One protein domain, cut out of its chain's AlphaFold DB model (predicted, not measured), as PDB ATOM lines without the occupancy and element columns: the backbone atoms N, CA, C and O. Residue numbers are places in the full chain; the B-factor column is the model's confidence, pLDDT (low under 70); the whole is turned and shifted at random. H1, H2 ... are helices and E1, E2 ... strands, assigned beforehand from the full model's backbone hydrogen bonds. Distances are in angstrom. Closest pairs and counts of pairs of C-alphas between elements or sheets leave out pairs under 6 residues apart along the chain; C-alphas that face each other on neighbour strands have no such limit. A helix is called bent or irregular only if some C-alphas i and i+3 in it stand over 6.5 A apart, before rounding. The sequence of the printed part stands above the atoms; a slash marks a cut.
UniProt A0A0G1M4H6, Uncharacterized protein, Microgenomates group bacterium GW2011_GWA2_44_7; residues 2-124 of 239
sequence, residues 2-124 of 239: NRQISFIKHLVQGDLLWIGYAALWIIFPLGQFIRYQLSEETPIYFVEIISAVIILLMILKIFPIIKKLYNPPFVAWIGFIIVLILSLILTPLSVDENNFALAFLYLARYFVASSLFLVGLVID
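AT A GLANCE: This is residues 2 to 124 of the 239 residues of an uncharacterized protein of Microgenomates group bacterium GW2011_GWA2_44_7 (UniProt A0A0G1M4H6). A small two-stranded hairpin, E1 and E2, joins two helices, H2 and H3, that fold back on each other; H3 then packs on H5 of a second, helical hairpin, H4 and H5. The four helices H2, H3, H5 and H4 thus pack one on the next, while residues 2 to 10 of H1 stick out as an arm. The printed part has 123 residues, with elements in the order H1, H2, E1, E2, H3, H4, H5; the sheet E1 - E2 is antiparallel and the class is mostly helix. It is only just loose, close to compact, with a radius of gyration of the C-alphas of 16.9 A and spans of 54 by 37 by 29 A.

IN THESE COORDINATES: E1 is residues 35 to 39 and E2 residues 42 to 45. H2, residues 15 to 33, is 28.0 A long, with a kink of 49 degrees near residue 27; it is irregular, C-alphas 29 and 32 being 9.0 A apart. H3, residues 46 to 66, is 28.7 A long, with a kink of 48 degrees near residue 60; it is only just irregular, C-alphas 60 and 63 being 6.9 A apart. H4, residues 72 to 89, is 25.8 A long. H5, residues 97 to 122, is 38.1 A long, with a kink of 27 degrees near residue 116, and its last C-alpha is at (142.730, 128.663, 114.662). H1, residues 2 to 12, begins with C-alpha 2 at (138.094, 127.041, 88.364).

HOW THE PARTS SIT: E1 and E2 are a hairpin, antiparallel at 159 degrees, with N 36 and O 44 at 2.9 A and N 44 and O 36 at 2.8 A, within hydrogen-bond range. H2 and H3 touch at a shallow tilt of 28 degrees, opposite ways; their closest C-alphas, of Gly 20 and Ile 54, are 6.1 A apart. H3 and H5 touch at a steep tilt of 57 degrees, the same way; the closest C-alphas, of Ala 52 and Val 112, are 5.8 A apart. H4 and H5 are a helical hairpin that touches at a shallow tilt of 6 degrees, opposite ways; the closest C-alphas, of Leu 84 and Leu 107, are 6.6 A apart. Packing of the helices is only just mostly aligned, with 2 of 3 such pairs at a shallow tilt. H3 and H4 are apart. H1 is close to H3 but not clearly touching, with the closest C-alphas, of Val 12 and Lys 61, 7.1 A apart. Every O i to N i+4 pair is within hydrogen-bond range in H1 and H4; in H2 it is 10 of 15, in H3 13 of 17 and in H5 16 of 22.

THE WHOLE: The two C-alphas farthest apart, of Asn 2 and Ser 94, are 55.6 A apart. The printed part has no cut. The H4 to H5 link is short, and the other links are tight. Mean pLDDT of the printed part is 82.8; residues 2 to 14, 63 to 70 and 93 are under 70.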
ATOM      1  N   ASN A   2     137.958 128.123  87.362       63.03
ATOM      2  CA  ASN A   2     138.094 127.041  88.364       63.03
ATOM      3  C   ASN A   2     139.398 127.035  89.192       63.03
ATOM      4  O   ASN A   2     139.352 126.722  90.379       63.03
ATOM      5  N   ARG A   3     140.554 127.418  88.623       63.22
ATOM      6  CA  ARG A   3     141.823 127.480  89.383       63.22
ATOM      7  C   ARG A   3     141.853 128.581  90.442       63.22
ATOM      8  O   ARG A   3     142.350 128.339  91.531       63.22
ATOM      9  N   GLN A   4     141.300 129.763  90.160       59.56
ATOM     10  CA  GLN A   4     141.262 130.849  91.146       59.56
ATOM     11  C   GLN A   4     140.325 130.517  92.311       59.56
ATOM     12  O   GLN A   4     140.681 130.741  93.462       59.56
ATOM     13  N   ILE A   5     139.180 129.885  92.037       61.59
ATOM     14  CA  ILE A   5     138.239 129.447  93.079       61.59
ATOM     15  C   ILE A   5     138.847 128.322  93.937       61.59
ATOM     16  O   ILE A   5     138.689 128.322  95.155       61.59
ATOM     17  N   SER A   6     139.585 127.388  93.328       59.97
ATOM     18  CA  SER A   6     140.348 126.349  94.040       59.97
ATOM     19  C   SER A   6     141.458 126.942  94.916       59.97
ATOM     20  O   SER A   6     141.586 126.563  96.078       59.97
ATOM     21  N   PHE A   7     142.220 127.906  94.395       60.28
ATOM     22  CA  PHE A   7     143.287 128.572  95.141       60.28
ATOM     23  C   PHE A   7     142.740 129.352  96.340       60.28
ATOM     24  O   PHE A   7     143.249 129.208  97.449       60.28
ATOM     25  N   ILE A   8     141.644 130.095  96.150       58.19
ATOM     26  CA  ILE A   8     140.939 130.796  97.232       58.19
ATOM     27  C   ILE A   8     140.407 129.792  98.267       58.19
ATOM     28  O   ILE A   8     140.542 130.025  99.465       58.19
ATOM     29  N   LYS A   9     139.883 128.632  97.842       59.94
ATOM     30  CA  LYS A   9     139.469 127.567  98.770       59.94
ATOM     31  C   LYS A   9     140.630 127.011  99.595       59.94
ATOM     32  O   LYS A   9     140.450 126.880 100.798       59.94
ATOM     33  N   HIS A  10     141.808 126.761  99.018       62.09
ATOM     34  CA  HIS A  10     142.990 126.321  99.781       62.09
ATOM     35  C   HIS A  10     143.532 127.404 100.725       62.09
ATOM     36  O   HIS A  10     143.901 127.112 101.866       62.09
ATOM     37  N   LEU A  11     143.516 128.666 100.283       56.25
ATOM     38  CA  LEU A  11     143.800 129.828 101.128       56.25
ATOM     39  C   LEU A  11     142.877 129.853 102.347       56.25
ATOM     40  O   LEU A  11     143.349 130.067 103.461       56.25
ATOM     41  N   VAL A  12     141.590 129.550 102.165       57.31
ATOM     42  CA  VAL A  12     140.567 129.529 103.221       57.31
ATOM     43  C   VAL A  12     140.622 128.249 104.078       57.31
ATOM     44  O   VAL A  12     140.528 128.357 105.299       57.31
ATOM     45  N   GLN A  13     140.909 127.070 103.512       63.34
ATOM     46  CA  GLN A  13     140.797 125.739 104.152       63.34
ATOM     47  C   GLN A  13     141.793 125.426 105.283       63.34
ATOM     48  O   GLN A  13     141.697 124.378 105.902       63.34
ATOM     49  N   GLY A  14     142.720 126.329 105.605       66.75
ATOM     50  CA  GLY A  14     143.642 126.165 106.742       66.75
ATOM     51  C   GLY A  14     145.035 125.713 106.323       66.75
ATOM     52  O   GLY A  14     145.986 125.927 107.074       66.75
ATOM     53  N   ASP A  15     145.168 125.209 105.093       77.81
ATOM     54  CA  ASP A  15     146.406 124.599 104.630       77.81
ATOM     55  C   ASP A  15     147.586 125.574 104.583       77.81
ATOM     56  O   ASP A  15     148.666 125.323 105.112       77.81
ATOM     57  N   LEU A  16     147.360 126.760 104.026       83.12
ATOM     58  CA  LEU A  16     148.428 127.744 103.880       83.12
ATOM     59  C   LEU A  16     148.927 128.301 105.225       83.12
ATOM     60  O   LEU A  16     150.113 128.586 105.376       83.12
ATOM     61  N   LEU A  17     148.037 128.422 106.218       86.81
ATOM     62  CA  LEU A  17     148.397 128.931 107.544       86.81
ATOM     63  C   LEU A  17     149.318 127.970 108.285       86.81
ATOM     64  O   LEU A  17     150.304 128.407 108.879       86.81
ATOM     65  N   TRP A  18     149.026 126.667 108.239       86.56
ATOM     66  CA  TRP A  18     149.906 125.698 108.881       86.56
ATOM     67  C   TRP A  18     151.246 125.601 108.154       86.56
ATOM     68  O   TRP A  18     152.260 125.470 108.833       86.56
ATOM     69  N   ILE A  19     151.269 125.690 106.815       88.75
ATOM     70  CA  ILE A  19     152.516 125.657 106.032       88.75
ATOM     71  C   ILE A  19     153.388 126.847 106.415       88.75
ATOM     72  O   ILE A  19     154.553 126.657 106.749       88.75
ATOM     73  N   GLY A  20     152.815 128.054 106.431       90.62
ATOM     74  CA  GLY A  20     153.529 129.264 106.834       90.62
ATOM     75  C   GLY A  20     154.066 129.154 108.259       90.62
ATOM     76  O   GLY A  20     155.250 129.381 108.494       90.62
ATOM     77  N   TYR A  21     153.232 128.720 109.208       91.12
ATOM     78  CA  TYR A  21     153.656 128.561 110.601       91.12
ATOM     79  C   TYR A  21     154.717 127.465 110.779       91.12
ATOM     80  O   TYR A  21     155.637 127.618 111.573       91.12
ATOM     81  N   ALA A  22     154.642 126.369 110.023       91.12
ATOM     82  CA  ALA A  22     155.682 125.344 110.015       91.12
ATOM     83  C   ALA A  22     156.998 125.877 109.426       91.12
ATOM     84  O   ALA A  22     158.057 125.652 110.011       91.12
ATOM     85  N   ALA A  23     156.929 126.616 108.314       92.25
ATOM     86  CA  ALA A  23     158.085 127.256 107.692       92.25
ATOM     87  C   ALA A  23     158.766 128.244 108.648       92.25
ATOM     88  O   ALA A  23     159.992 128.242 108.747       92.25
ATOM     89  N   LEU A  24     157.983 129.007 109.419       93.62
ATOM     90  CA  LEU A  24     158.492 129.888 110.469       93.62
ATOM     91  C   LEU A  24     159.397 129.124 111.442       93.62
ATOM     92  O   LEU A  24     160.526 129.542 111.662       93.62
ATOM     93  N   TRP A  25     158.952 127.981 111.975       92.38
ATOM     94  CA  TRP A  25     159.743 127.193 112.932       92.38
ATOM     95  C   TRP A  25     160.948 126.480 112.317       92.38
ATOM     96  O   TRP A  25     161.902 126.191 113.031       92.38
ATOM     97  N   ILE A  26     160.931 126.214 111.010       91.31
ATOM     98  CA  ILE A  26     162.093 125.677 110.286       91.31
ATOM     99  C   ILE A  26     163.162 126.757 110.094       91.31
ATOM    100  O   ILE A  26     164.351 126.470 110.197       91.31
ATOM    101  N   ILE A  27     162.740 127.995 109.833       90.62
ATOM    102  CA  ILE A  27     163.630 129.137 109.584       90.62
ATOM    103  C   ILE A  27     164.088 129.785 110.893       90.62
ATOM    104  O   ILE A  27     165.183 130.332 110.951       90.62
ATOM    105  N   PHE A  28     163.289 129.695 111.957       90.38
ATOM    106  CA  PHE A  28     163.565 130.316 113.253       90.38
ATOM    107  C   PHE A  28     164.979 130.025 113.794       90.38
ATOM    108  O   PHE A  28     165.636 130.973 114.219       90.38
ATOM    109  N   PRO A  29     165.525 128.791 113.716       88.62
ATOM    110  CA  PRO A  29     166.896 128.509 114.133       88.62
ATOM    111  C   PRO A  29     167.988 129.267 113.379       88.62
ATOM    112  O   PRO A  29     169.117 129.296 113.854       88.62
ATOM    113  N   LEU A  30     167.692 129.868 112.226       87.69
ATOM    114  CA  LEU A  30     168.656 130.654 111.452       87.69
ATOM    115  C   LEU A  30     168.842 132.067 112.031       87.69
ATOM    116  O   LEU A  30     169.832 132.717 111.719       87.69
ATOM    117  N   GLY A  31     167.947 132.515 112.918       83.88
ATOM    118  CA  GLY A  31     168.119 133.713 113.740       83.88
ATOM    119  C   GLY A  31     168.624 134.940 112.979       83.88
ATOM    120  O   GLY A  31     167.995 135.397 112.023       83.88
ATOM    121  N   GLN A  32     169.769 135.470 113.415       84.94
ATOM    122  CA  GLN A  32     170.383 136.687 112.869       84.94
ATOM    123  C   GLN A  32     171.045 136.490 111.499       84.94
ATOM    124  O   GLN A  32     171.326 137.476 110.822       84.94
ATOM    125  N   PHE A  33     171.276 135.246 111.063       85.94
ATOM    126  CA  PHE A  33     171.922 134.970 109.775       85.94
ATOM    127  C   PHE A  33     171.057 135.372 108.575       85.94
ATOM    128  O   PHE A  33     171.568 135.485 107.465       85.94
ATOM    129  N   ILE A  34     169.755 135.595 108.787       88.75
ATOM    130  CA  ILE A  34     168.817 136.017 107.742       88.75
ATOM    131  C   ILE A  34     168.157 137.335 108.148       88.75
ATOM    132  O   ILE A  34     166.957 137.407 108.442       88.75
ATOM    133  N   ARG A  35     168.973 138.389 108.173       88.75
ATOM    134  CA  ARG A  35     168.535 139.771 108.382       88.75
ATOM    135  C   ARG A  35     168.863 140.633 107.170       88.75
ATOM    136  O   ARG A  35     169.865 140.412 106.495       88.75
ATOM    137  N   TYR A  36     168.022 141.625 106.930       89.25
ATOM    138  CA  TYR A  36     168.271 142.705 105.988       89.25
ATOM    139  C   TYR A  36     168.446 144.003 106.779       89.25
ATOM    140  O   TYR A  36     167.581 144.354 107.581       89.25
ATOM    141  N   GLN A  37     169.564 144.700 106.583       87.69
ATOM    142  CA  GLN A  37     169.843 145.953 107.283       87.69
ATOM    143  C   GLN A  37     169.132 147.104 106.556       87.69
ATOM    144  O   GLN A  37     169.547 147.475 105.461       87.69
ATOM    145  N   LEU A  38     168.047 147.640 107.131       82.94
ATOM    146  CA  LEU A  38     167.341 148.791 106.549       82.94
ATOM    147  C   LEU A  38     168.041 150.111 106.907       82.94
ATOM    148  O   LEU A  38     168.268 150.945 106.037       82.94
ATOM    149  N   SER A  39     168.401 150.277 108.179       81.25
ATOM    150  CA  SER A  39     169.264 151.349 108.697       81.25
ATOM    151  C   SER A  39     170.205 150.780 109.760       81.25
ATOM    152  O   SER A  39     170.015 149.635 110.170       81.25
ATOM    153  N   GLU A  40     171.193 151.544 110.236       77.69
ATOM    154  CA  GLU A  40     172.124 151.099 111.293       77.69
ATOM    155  C   GLU A  40     171.392 150.551 112.532       77.69
ATOM    156  O   GLU A  40     171.781 149.525 113.085       77.69
ATOM    157  N   GLU A  41     170.259 151.153 112.890       78.81
ATOM    158  CA  GLU A  41     169.493 150.804 114.091       78.81
ATOM    159  C   GLU A  41     168.319 149.841 113.829       78.81
ATOM    160  O   GLU A  41     167.719 149.320 114.774       78.81
ATOM    161  N   THR A  42     167.964 149.582 112.560       81.44
ATOM    162  CA  THR A  42     166.753 148.814 112.199       81.44
ATOM    163  C   THR A  42     167.023 147.636 111.260       81.44
ATOM    164  O   THR A  42     166.689 147.663 110.072       81.44
ATOM    165  N   PRO A  43     167.580 146.527 111.769       88.19
ATOM    166  CA  PRO A  43     167.569 145.279 111.020       88.19
ATOM    167  C   PRO A  43     166.135 144.737 110.931       88.19
ATOM    168  O   PRO A  43     165.428 144.655 111.941       88.19
ATOM    169  N   ILE A  44     165.724 144.325 109.730       89.88
ATOM    170  CA  ILE A  44     164.497 143.557 109.495       89.88
ATOM    171  C   ILE A  44     164.872 142.083 109.410       89.88
ATOM    172  O   ILE A  44     165.698 141.681 108.587       89.88
ATOM    173  N   TYR A  45     164.237 141.256 110.233       89.88
ATOM    174  CA  TYR A  45     164.490 139.820 110.238       89.88
ATOM    175  C   TYR A  45     163.540 139.096 109.293       89.88
ATOM    176  O   TYR A  45     162.343 139.375 109.244       89.88
ATOM    177  N   PHE A  46     164.036 138.087 108.582       91.19
ATOM    178  CA  PHE A  46     163.190 137.314 107.669       91.19
ATOM    179  C   PHE A  46     162.048 136.585 108.398       91.19
ATOM    180  O   PHE A  46     160.936 136.467 107.882       91.19
ATOM    181  N   VAL A  47     162.294 136.184 109.650       91.12
ATOM    182  CA  VAL A  47     161.277 135.657 110.574       91.12
ATOM    183  C   VAL A  47     160.121 136.647 110.766       91.12
ATOM    184  O   VAL A  47     158.972 136.219 110.847       91.12
ATOM    185  N   GLU A  48     160.378 137.956 110.784       91.88
ATOM    186  CA  GLU A  48     159.343 138.989 110.955       91.88
ATOM    187  C   GLU A  48     158.475 139.126 109.716       91.88
ATOM    188  O   GLU A  48     157.254 139.202 109.834       91.88
ATOM    189  N   ILE A  49     159.091 139.083 108.533       92.25
ATOM    190  CA  ILE A  49     158.380 139.137 107.252       92.25
ATOM    191  C   ILE A  49     157.438 137.936 107.133       92.25
ATOM    192  O   ILE A  49     156.247 138.098 106.867       92.25
ATOM    193  N   ILE A  50     157.942 136.726 107.401       93.31
ATOM    194  CA  ILE A  50     157.123 135.506 107.387       93.31
ATOM    195  C   ILE A  50     156.001 135.600 108.423       93.31
ATOM    196  O   ILE A  50     154.852 135.272 108.121       93.31
ATOM    197  N   SER A  51     156.309 136.083 109.628       94.19
ATOM    198  CA  SER A  51     155.313 136.268 110.685       94.19
ATOM    199  C   SER A  51     154.211 137.230 110.250       94.19
ATOM    200  O   SER A  51     153.037 136.897 110.379       94.19
ATOM    201  N   ALA A  52     154.562 138.376 109.662       93.62
ATOM    202  CA  ALA A  52     153.599 139.355 109.168       93.62
ATOM    203  C   ALA A  52     152.680 138.758 108.089       93.62
ATOM    204  O   ALA A  52     151.464 138.941 108.149       93.62
ATOM    205  N   VAL A  53     153.232 137.970 107.156       92.38
ATOM    206  CA  VAL A  53     152.445 137.253 106.137       92.38
ATOM    207  C   VAL A  53     151.478 136.255 106.782       92.38
ATOM    208  O   VAL A  53     150.303 136.219 106.417       92.38
ATOM    209  N   ILE A  54     151.924 135.473 107.772       92.69
ATOM    210  CA  ILE A  54     151.055 134.531 108.498       92.69
ATOM    211  C   ILE A  54     149.917 135.273 109.205       92.69
ATOM    212  O   ILE A  54     148.766 134.841 109.127       92.69
ATOM    213  N   ILE A  55     150.219 136.387 109.877       91.88
ATOM    214  CA  ILE A  55     149.211 137.193 110.574       91.88
ATOM    215  C   ILE A  55     148.208 137.787 109.590       91.88
ATOM    216  O   ILE A  55     147.006 137.703 109.843       91.88
ATOM    217  N   LEU A  56     148.657 138.294 108.441       89.62
ATOM    218  CA  LEU A  56     147.764 138.786 107.395       89.62
ATOM    219  C   LEU A  56     146.808 137.683 106.914       89.62
ATOM    220  O   LEU A  56     145.593 137.881 106.888       89.62
ATOM    221  N   LEU A  57     147.336 136.491 106.615       87.31
ATOM    222  CA  LEU A  57     146.529 135.330 106.231       87.31
ATOM    223  C   LEU A  57     145.550 134.901 107.334       87.31
ATOM    224  O   LEU A  57     144.455 134.423 107.038       87.31
ATOM    225  N   MET A  58     145.937 135.048 108.603       86.88
ATOM    226  CA  MET A  58     145.111 134.687 109.752       86.88
ATOM    227  C   MET A  58     143.973 135.686 109.956       86.88
ATOM    228  O   MET A  58     142.842 135.259 110.191       86.88
ATOM    229  N   ILE A  59     144.236 136.992 109.838       84.12
ATOM    230  CA  ILE A  59     143.224 138.051 109.986       84.12
ATOM    231  C   ILE A  59     142.071 137.827 109.003       84.12
ATOM    232  O   ILE A  59     140.906 137.907 109.394       84.12
ATOM    233  N   LEU A  60     142.369 137.423 107.764       79.81
ATOM    234  CA  LEU A  60     141.346 137.082 106.766       79.81
ATOM    235  C   LEU A  60     140.411 135.938 107.211       79.81
ATOM    236  O   LEU A  60     139.294 135.829 106.709       79.81
ATOM    237  N   LYS A  61     140.836 135.097 108.164       76.31
ATOM    238  CA  LYS A  61     140.054 133.968 108.696       76.31
ATOM    239  C   LYS A  61     139.466 134.195 110.078       76.31
ATOM    240  O   LYS A  61     138.612 133.416 110.496       76.31
ATOM    241  N   ILE A  62     139.933 135.202 110.813       72.69
ATOM    242  CA  ILE A  62     139.604 135.335 112.233       72.69
ATOM    243  C   ILE A  62     138.235 135.994 112.456       72.69
ATOM    244  O   ILE A  62     137.583 135.706 113.456       72.69
ATOM    245  N   PHE A  63     137.738 136.792 111.501       67.81
ATOM    246  CA  PHE A  63     136.427 137.458 111.569       67.81
ATOM    247  C   PHE A  63     135.240 136.546 111.954       67.81
ATOM    248  O   PHE A  63     134.485 136.921 112.854       67.81
ATOM    249  N   PRO A  64     135.055 135.341 111.374       65.81
ATOM    250  CA  PRO A  64     133.994 134.421 111.803       65.81
ATOM    251  C   PRO A  64     134.213 133.804 113.197       65.81
ATOM    252  O   PRO A  64     133.259 133.318 113.802       65.81
ATOM    253  N   ILE A  65     135.440 133.836 113.726       65.81
ATOM    254  CA  ILE A  65     135.840 133.200 114.993       65.81
ATOM    255  C   ILE A  65     135.783 134.198 116.162       65.81
ATOM    256  O   ILE A  65     135.428 133.807 117.274       65.81
ATOM    257  N   ILE A  66     136.045 135.492 115.916       65.19
ATOM    258  CA  ILE A  66     136.016 136.565 116.934       65.19
ATOM    259  C   ILE A  66     134.684 136.593 117.698       65.19
ATOM    260  O   ILE A  66     134.684 136.781 118.911       65.19
ATOM    261  N   LYS A  67     133.555 136.298 117.033       60.19
ATOM    262  CA  LYS A  67     132.225 136.229 117.674       60.19
ATOM    263  C   LYS A  67     132.120 135.181 118.793       60.19
ATOM    264  O   LYS A  67     131.154 135.194 119.546       60.19
ATOM    265  N   LYS A  68     133.089 134.267 118.894       59.19
ATOM    266  CA  LYS A  68     133.109 133.147 119.841       59.19
ATOM    267  C   LYS A  68     134.235 133.247 120.880       59.19
ATOM    268  O   LYS A  68     134.376 132.348 121.704       59.19
ATOM    269  N   LEU A  69     135.053 134.303 120.848       61.88
ATOM    270  CA  LEU A  69     136.308 134.383 121.603       61.88
ATOM    271  C   LEU A  69     136.229 135.344 122.801       61.88
ATOM    272  O   LEU A  69     136.910 136.362 122.844       61.88
ATOM    273  N   TYR A  70     135.484 134.949 123.837       67.38
ATOM    274  CA  TYR A  70     135.711 135.414 125.217       67.38
ATOM    275  C   TYR A  70     136.684 134.464 125.936       67.38
ATOM    276  O   TYR A  70     136.368 133.874 126.964       67.38
ATOM    277  N   ASN A  71     137.859 134.234 125.345       74.75
ATOM    278  CA  ASN A  71     138.874 133.347 125.917       74.75
ATOM    279  C   ASN A  71     139.926 134.193 126.661       74.75
ATOM    280  O   ASN A  71     140.444 135.131 126.047       74.75
ATOM    281  N   PRO A  72     140.287 133.893 127.927       80.75
ATOM    282  CA  PRO A  72     141.246 134.694 128.696       80.75
ATOM    283  C   PRO A  72     142.555 135.080 127.973       80.75
ATOM    284  O   PRO A  72     142.952 136.239 128.080       80.75
ATOM    285  N   PRO A  73     143.205 134.209 127.168       80.50
ATOM    286  CA  PRO A  73     144.406 134.578 126.414       80.50
ATOM    287  C   PRO A  73     144.158 135.652 125.347       80.50
ATOM    288  O   PRO A  73     145.023 136.484 125.099       80.50
ATOM    289  N   PHE A  74     142.976 135.655 124.723       84.56
ATOM    290  CA  PHE A  74     142.608 136.664 123.728       84.56
ATOM    291  C   PHE A  74     142.408 138.036 124.380       84.56
ATOM    292  O   PHE A  74     142.911 139.036 123.879       84.56
ATOM    293  N   VAL A  75     141.745 138.069 125.541       86.00
ATOM    294  CA  VAL A  75     141.545 139.299 126.325       86.00
ATOM    295  C   VAL A  75     142.881 139.859 126.818       86.00
ATOM    296  O   VAL A  75     143.126 141.056 126.682       86.00
ATOM    297  N   ALA A  76     143.770 139.000 127.328       87.88
ATOM    298  CA  ALA A  76     145.111 139.403 127.749       87.88
ATOM    299  C   ALA A  76     145.920 140.001 126.589       87.88
ATOM    300  O   ALA A  76     146.589 141.019 126.763       87.88
ATOM    301  N   TRP A  77     145.818 139.415 125.394       89.56
ATOM    302  CA  TRP A  77     146.462 139.965 124.206       89.56
ATOM    303  C   TRP A  77     145.889 141.323 123.795       89.56
ATOM    304  O   TRP A  77     146.667 142.231 123.525       89.56
ATOM    305  N   ILE A  78     144.564 141.510 123.815       90.31
ATOM    306  CA  ILE A  78     143.960 142.831 123.564       90.31
ATOM    307  C   ILE A  78     144.499 143.861 124.562       90.31
ATOM    308  O   ILE A  78     144.911 144.943 124.152       90.31
ATOM    309  N   GLY A  79     144.546 143.516 125.854       92.06
ATOM    310  CA  GLY A  79     145.120 144.383 126.885       92.06
ATOM    311  C   GLY A  79     146.575 144.753 126.588       92.06
ATOM    312  O   GLY A  79     146.940 145.923 126.665       92.06
ATOM    313  N   PHE A  80     147.384 143.780 126.163       92.50
ATOM    314  CA  PHE A  80     148.761 144.020 125.734       92.50
ATOM    315  C   PHE A  80     148.845 144.972 124.529       92.50
ATOM    316  O   PHE A  80     149.623 145.921 124.567       92.50
ATOM    317  N   ILE A  81     148.013 144.788 123.496       93.44
ATOM    318  CA  ILE A  81     147.978 145.691 122.333       93.44
ATOM    319  C   ILE A  81     147.549 147.109 122.727       93.44
ATOM    320  O   ILE A  81     148.121 148.075 122.228       93.44
ATOM    321  N   ILE A  82     146.593 147.258 123.647       93.88
ATOM    322  CA  ILE A  82     146.193 148.574 124.163       93.88
ATOM    323  C   ILE A  82     147.376 149.255 124.855       93.88
ATOM    324  O   ILE A  82     147.651 150.415 124.566       93.88
ATOM    325  N   VAL A  83     148.107 148.542 125.718       94.81
ATOM    326  CA  VAL A  83     149.305 149.083 126.388       94.81
ATOM    327  C   VAL A  83     150.356 149.514 125.369       94.81
ATOM    328  O   VAL A  83     150.910 150.604 125.487       94.81
ATOM    329  N   LEU A  84     150.594 148.696 124.344       91.12
ATOM    330  CA  LEU A  84     151.510 149.020 123.257       91.12
ATOM    331  C   LEU A  84     151.093 150.306 122.520       91.12
ATOM    332  O   LEU A  84     151.909 151.211 122.350       91.12
ATOM    333  N   ILE A  85     149.823 150.435 122.135       92.94
ATOM    334  CA  ILE A  85     149.312 151.635 121.451       92.94
ATOM    335  C   ILE A  85     149.399 152.865 122.361       92.94
ATOM    336  O   ILE A  85     149.868 153.916 121.928       92.94
ATOM    337  N   LEU A  86     148.999 152.735 123.630       91.69
ATOM    338  CA  LEU A  86     149.105 153.816 124.608       91.69
ATOM    339  C   LEU A  86     150.558 154.249 124.811       91.69
ATOM    340  O   LEU A  86     150.810 155.442 124.921       91.69
ATOM    341  N   SER A  87     151.512 153.315 124.801       90.56
ATOM    342  CA  SER A  87     152.935 153.652 124.913       90.56
ATOM    343  C   SER A  87     153.417 154.539 123.760       90.56
ATOM    344  O   SER A  87     154.160 155.489 123.996       90.56
ATOM    345  N   LEU A  88     152.924 154.310 122.536       89.69
ATOM    346  CA  LEU A  88     153.240 155.156 121.384       89.69
ATOM    347  C   LEU A  88     152.545 156.524 121.478       89.69
ATOM    348  O   LEU A  88     153.175 157.540 121.218       89.69
ATOM    349  N   ILE A  89     151.273 156.571 121.892       89.94
ATOM    350  CA  ILE A  89     150.517 157.831 122.036       89.94
ATOM    351  C   ILE A  89     151.113 158.725 123.132       89.94
ATOM    352  O   ILE A  89     151.154 159.942 122.981       89.94
ATOM    353  N   LEU A  90     151.563 158.129 124.238       88.56
ATOM    354  CA  LEU A  90     152.172 158.840 125.365       88.56
ATOM    355  C   LEU A  90     153.653 159.173 125.133       88.56
ATOM    356  O   LEU A  90     154.274 159.799 125.994       88.56
ATOM    357  N   THR A  91     154.227 158.761 124.000       86.38
ATOM    358  CA  THR A  91     155.587 159.156 123.630       86.38
ATOM    359  C   THR A  91     155.619 160.679 123.432       86.38
ATOM    360  O   THR A  91     154.785 161.202 122.691       86.38
ATOM    361  N   PRO A  92     156.528 161.420 124.099       81.50
ATOM    362  CA  PRO A  92     156.559 162.877 124.017       81.50
ATOM    363  C   PRO A  92     156.649 163.379 122.571       81.50
ATOM    364  O   PRO A  92     157.459 162.892 121.790       81.50
ATOM    365  N   LEU A  93     155.877 164.415 122.234       65.75
ATOM    366  CA  LEU A  93     155.891 165.042 120.903       65.75
ATOM    367  C   LEU A  93     157.215 165.758 120.571       65.75
ATOM    368  O   LEU A  93     157.407 166.197 119.446       65.75
ATOM    369  N   SER A  94     158.130 165.884 121.537       73.00
ATOM    370  CA  SER A  94     159.483 166.422 121.336       73.00
ATOM    371  C   SER A  94     160.456 165.412 120.718       73.00
ATOM    372  O   SER A  94     161.653 165.683 120.633       73.00
ATOM    373  N   VAL A  95     159.977 164.218 120.378       71.31
ATOM    374  CA  VAL A  95     160.756 163.163 119.738       71.31
ATOM    375  C   VAL A  95     160.857 163.467 118.240       71.31
ATOM    376  O   VAL A  95     159.841 163.672 117.586       71.31
ATOM    377  N   ASP A  96     162.087 163.510 117.717       79.69
ATOM    378  CA  ASP A  96     162.394 163.694 116.289       79.69
ATOM    379  C   ASP A  96     161.548 162.771 115.382       79.69
ATOM    380  O   ASP A  96     161.238 161.638 115.762       79.69
ATOM    381  N   GLU A  97     161.199 163.222 114.171       73.94
ATOM    382  CA  GLU A  97     160.324 162.483 113.241       73.94
ATOM    383  C   GLU A  97     160.868 161.073 112.943       73.94
ATOM    384  O   GLU A  97     160.107 160.099 112.883       73.94
ATOM    385  N   ASN A  98     162.195 160.939 112.859       80.69
ATOM    386  CA  ASN A  98     162.872 159.653 112.666       80.69
ATOM    387  C   ASN A  98     162.652 158.695 113.844       80.69
ATOM    388  O   ASN A  98     162.412 157.500 113.652       80.69
ATOM    389  N   ASN A  99     162.675 159.219 115.068       83.31
ATOM    390  CA  ASN A  99     162.486 158.434 116.284       83.31
ATOM    391  C   ASN A  99     161.025 157.995 116.458       83.31
ATOM    392  O   ASN A  99     160.765 156.909 116.982       83.31
ATOM    393  N   PHE A 100     160.060 158.785 115.976       86.75
ATOM    394  CA  PHE A 100     158.656 158.369 115.961       86.75
ATOM    395  C   PHE A 100     158.410 157.223 114.968       86.75
ATOM    396  O   PHE A 100     157.770 156.226 115.315       86.75
ATOM    397  N   ALA A 101     158.964 157.316 113.753       86.69
ATOM    398  CA  ALA A 101     158.893 156.234 112.768       86.69
ATOM    399  C   ALA A 101     159.546 154.943 113.295       86.69
ATOM    400  O   ALA A 101     158.978 153.855 113.164       86.69
ATOM    401  N   LEU A 102     160.695 155.071 113.966       87.12
ATOM    402  CA  LEU A 102     161.371 153.973 114.652       87.12
ATOM    403  C   LEU A 102     160.468 153.327 115.717       87.12
ATOM    404  O   LEU A 102     160.280 152.108 115.719       87.12
ATOM    405  N   ALA A 103     159.861 154.133 116.593       88.31
ATOM    406  CA  ALA A 103     158.947 153.654 117.631       88.31
ATOM    407  C   ALA A 103     157.736 152.912 117.038       88.31
ATOM    408  O   ALA A 103     157.343 151.854 117.539       88.31
ATOM    409  N   PHE A 104     157.186 153.409 115.926       90.50
ATOM    410  CA  PHE A 104     156.113 152.735 115.195       90.50
ATOM    411  C   PHE A 104     156.551 151.377 114.618       90.50
ATOM    412  O   PHE A 104     155.805 150.398 114.708       90.50
ATOM    413  N   LEU A 105     157.767 151.267 114.070       89.88
ATOM    414  CA  LEU A 105     158.301 149.986 113.586       89.88
ATOM    415  C   LEU A 105     158.456 148.965 114.722       89.88
ATOM    416  O   LEU A 105     158.093 147.796 114.554       89.88
ATOM    417  N   TYR A 106     158.915 149.397 115.901       89.75
ATOM    418  CA  TYR A 106     158.953 148.537 117.088       89.75
ATOM    419  C   TYR A 106     157.550 148.108 117.533       89.75
ATOM    420  O   TYR A 106     157.342 146.929 117.838       89.75
ATOM    421  N   LEU A 107     156.571 149.017 117.509       92.44
ATOM    422  CA  LEU A 107     155.168 148.689 117.781       92.44
ATOM    423  C   LEU A 107     154.662 147.589 116.834       92.44
ATOM    424  O   LEU A 107     154.091 146.594 117.286       92.44
ATOM    425  N   ALA A 108     154.917 147.738 115.531       92.56
ATOM    426  CA  ALA A 108     154.533 146.758 114.518       92.56
ATOM    427  C   ALA A 108     155.202 145.393 114.756       92.56
ATOM    428  O   ALA A 108     154.533 144.359 114.690       92.56
ATOM    429  N   ARG A 109     156.494 145.378 115.115       91.94
ATOM    430  CA  ARG A 109     157.241 144.164 115.488       91.94
ATOM    431  C   ARG A 109     156.589 143.441 116.667       91.94
ATOM    432  O   ARG A 109     156.312 142.245 116.567       91.94
ATOM    433  N   TYR A 110     156.284 144.151 117.756       91.50
ATOM    434  CA  TYR A 110     155.627 143.549 118.921       91.50
ATOM    435  C   TYR A 110     154.199 143.087 118.620       91.50
ATOM    436  O   TYR A 110     153.785 142.024 119.095       91.50
ATOM    437  N   PHE A 111     153.452 143.831 117.800       94.19
ATOM    438  CA  PHE A 111     152.128 143.418 117.342       94.19
ATOM    439  C   PHE A 111     152.201 142.102 116.561       94.19
ATOM    440  O   PHE A 111     151.501 141.149 116.907       94.19
ATOM    441  N   VAL A 112     153.076 142.010 115.556       93.81
ATOM    442  CA  VAL A 112     153.236 140.801 114.733       93.81
ATOM    443  C   VAL A 112     153.701 139.620 115.585       93.81
ATOM    444  O   VAL A 112     153.075 138.559 115.544       93.81
ATOM    445  N   ALA A 113     154.751 139.807 116.391       90.62
ATOM    446  CA  ALA A 113     155.325 138.747 117.216       90.62
ATOM    447  C   ALA A 113     154.325 138.222 118.252       90.62
ATOM    448  O   ALA A 113     154.156 137.009 118.384       90.62
ATOM    449  N   SER A 114     153.620 139.121 118.950       90.88
ATOM    450  CA  SER A 114     152.596 138.709 119.909       90.88
ATOM    451  C   SER A 114     151.452 137.996 119.203       90.88
ATOM    452  O   SER A 114     151.113 136.897 119.619       90.88
ATOM    453  N   SER A 115     150.933 138.524 118.088       91.12
ATOM    454  CA  SER A 115     149.797 137.953 117.343       91.12
ATOM    455  C   SER A 115     150.000 136.508 116.880       91.12
ATOM    456  O   SER A 115     149.016 135.805 116.653       91.12
ATOM    457  N   LEU A 116     151.242 136.020 116.764       90.56
ATOM    458  CA  LEU A 116     151.521 134.630 116.375       90.56
ATOM    459  C   LEU A 116     150.887 133.602 117.314       90.56
ATOM    460  O   LEU A 116     150.617 132.479 116.882       90.56
ATOM    461  N   PHE A 117     150.609 133.953 118.575       85.69
ATOM    462  CA  PHE A 117     149.913 133.040 119.486       85.69
ATOM    463  C   PHE A 117     148.471 132.747 119.025       85.69
ATOM    464  O   PHE A 117     147.978 131.634 119.226       85.69
ATOM    465  N   LEU A 118     147.812 133.711 118.363       86.25
ATOM    466  CA  LEU A 118     146.438 133.580 117.862       86.25
ATOM    467  C   LEU A 118     146.331 132.500 116.788       86.25
ATOM    468  O   LEU A 118     145.309 131.824 116.690       86.25
ATOM    469  N   VAL A 119     147.408 132.277 116.033       87.31
ATOM    470  CA  VAL A 119     147.478 131.212 115.026       87.31
ATOM    471  C   VAL A 119     147.208 129.851 115.679       87.31
ATOM    472  O   VAL A 119     146.458 129.035 115.144       87.31
ATOM    473  N   GLY A 120     147.717 129.633 116.896       81.88
ATOM    474  CA  GLY A 120     147.476 128.416 117.674       81.88
ATOM    475  C   GLY A 120     146.024 128.211 118.131       81.88
ATOM    476  O   GLY A 120     145.682 127.097 118.535       81.88
ATOM    477  N   LEU A 121     145.177 129.247 118.069       79.69
ATOM    478  CA  LEU A 121     143.739 129.160 118.356       79.69
ATOM    479  C   LEU A 121     142.921 128.710 117.139       79.69
ATOM    480  O   LEU A 121     141.826 128.181 117.311       79.69
ATOM    481  N   VAL A 122     143.440 128.929 115.927       79.69
ATOM    482  CA  VAL A 122     142.730 128.663 114.662       79.69
ATOM    483  C   VAL A 122     143.201 127.363 114.005       79.69
ATOM    484  O   VAL A 122     142.463 126.757 113.235       79.69
ATOM    485  N   ILE A 123     144.423 126.913 114.299       82.31
ATOM    486  CA  ILE A 123     144.972 125.680 113.729       82.31
ATOM    487  C   ILE A 123     144.319 124.430 114.337       82.31
ATOM    488  O   ILE A 123     144.249 124.265 115.556       82.31
ATOM    489  N   ASP A 124     143.949 123.488 113.465       81.19
ATOM    490  CA  ASP A 124     143.364 122.198 113.837       81.19
ATOM    491  C   ASP A 124     144.234 121.384 114.803       81.19
ATOM    492  O   ASP A 124     145.462 121.313 114.685       81.19
TER     493      ASP A 124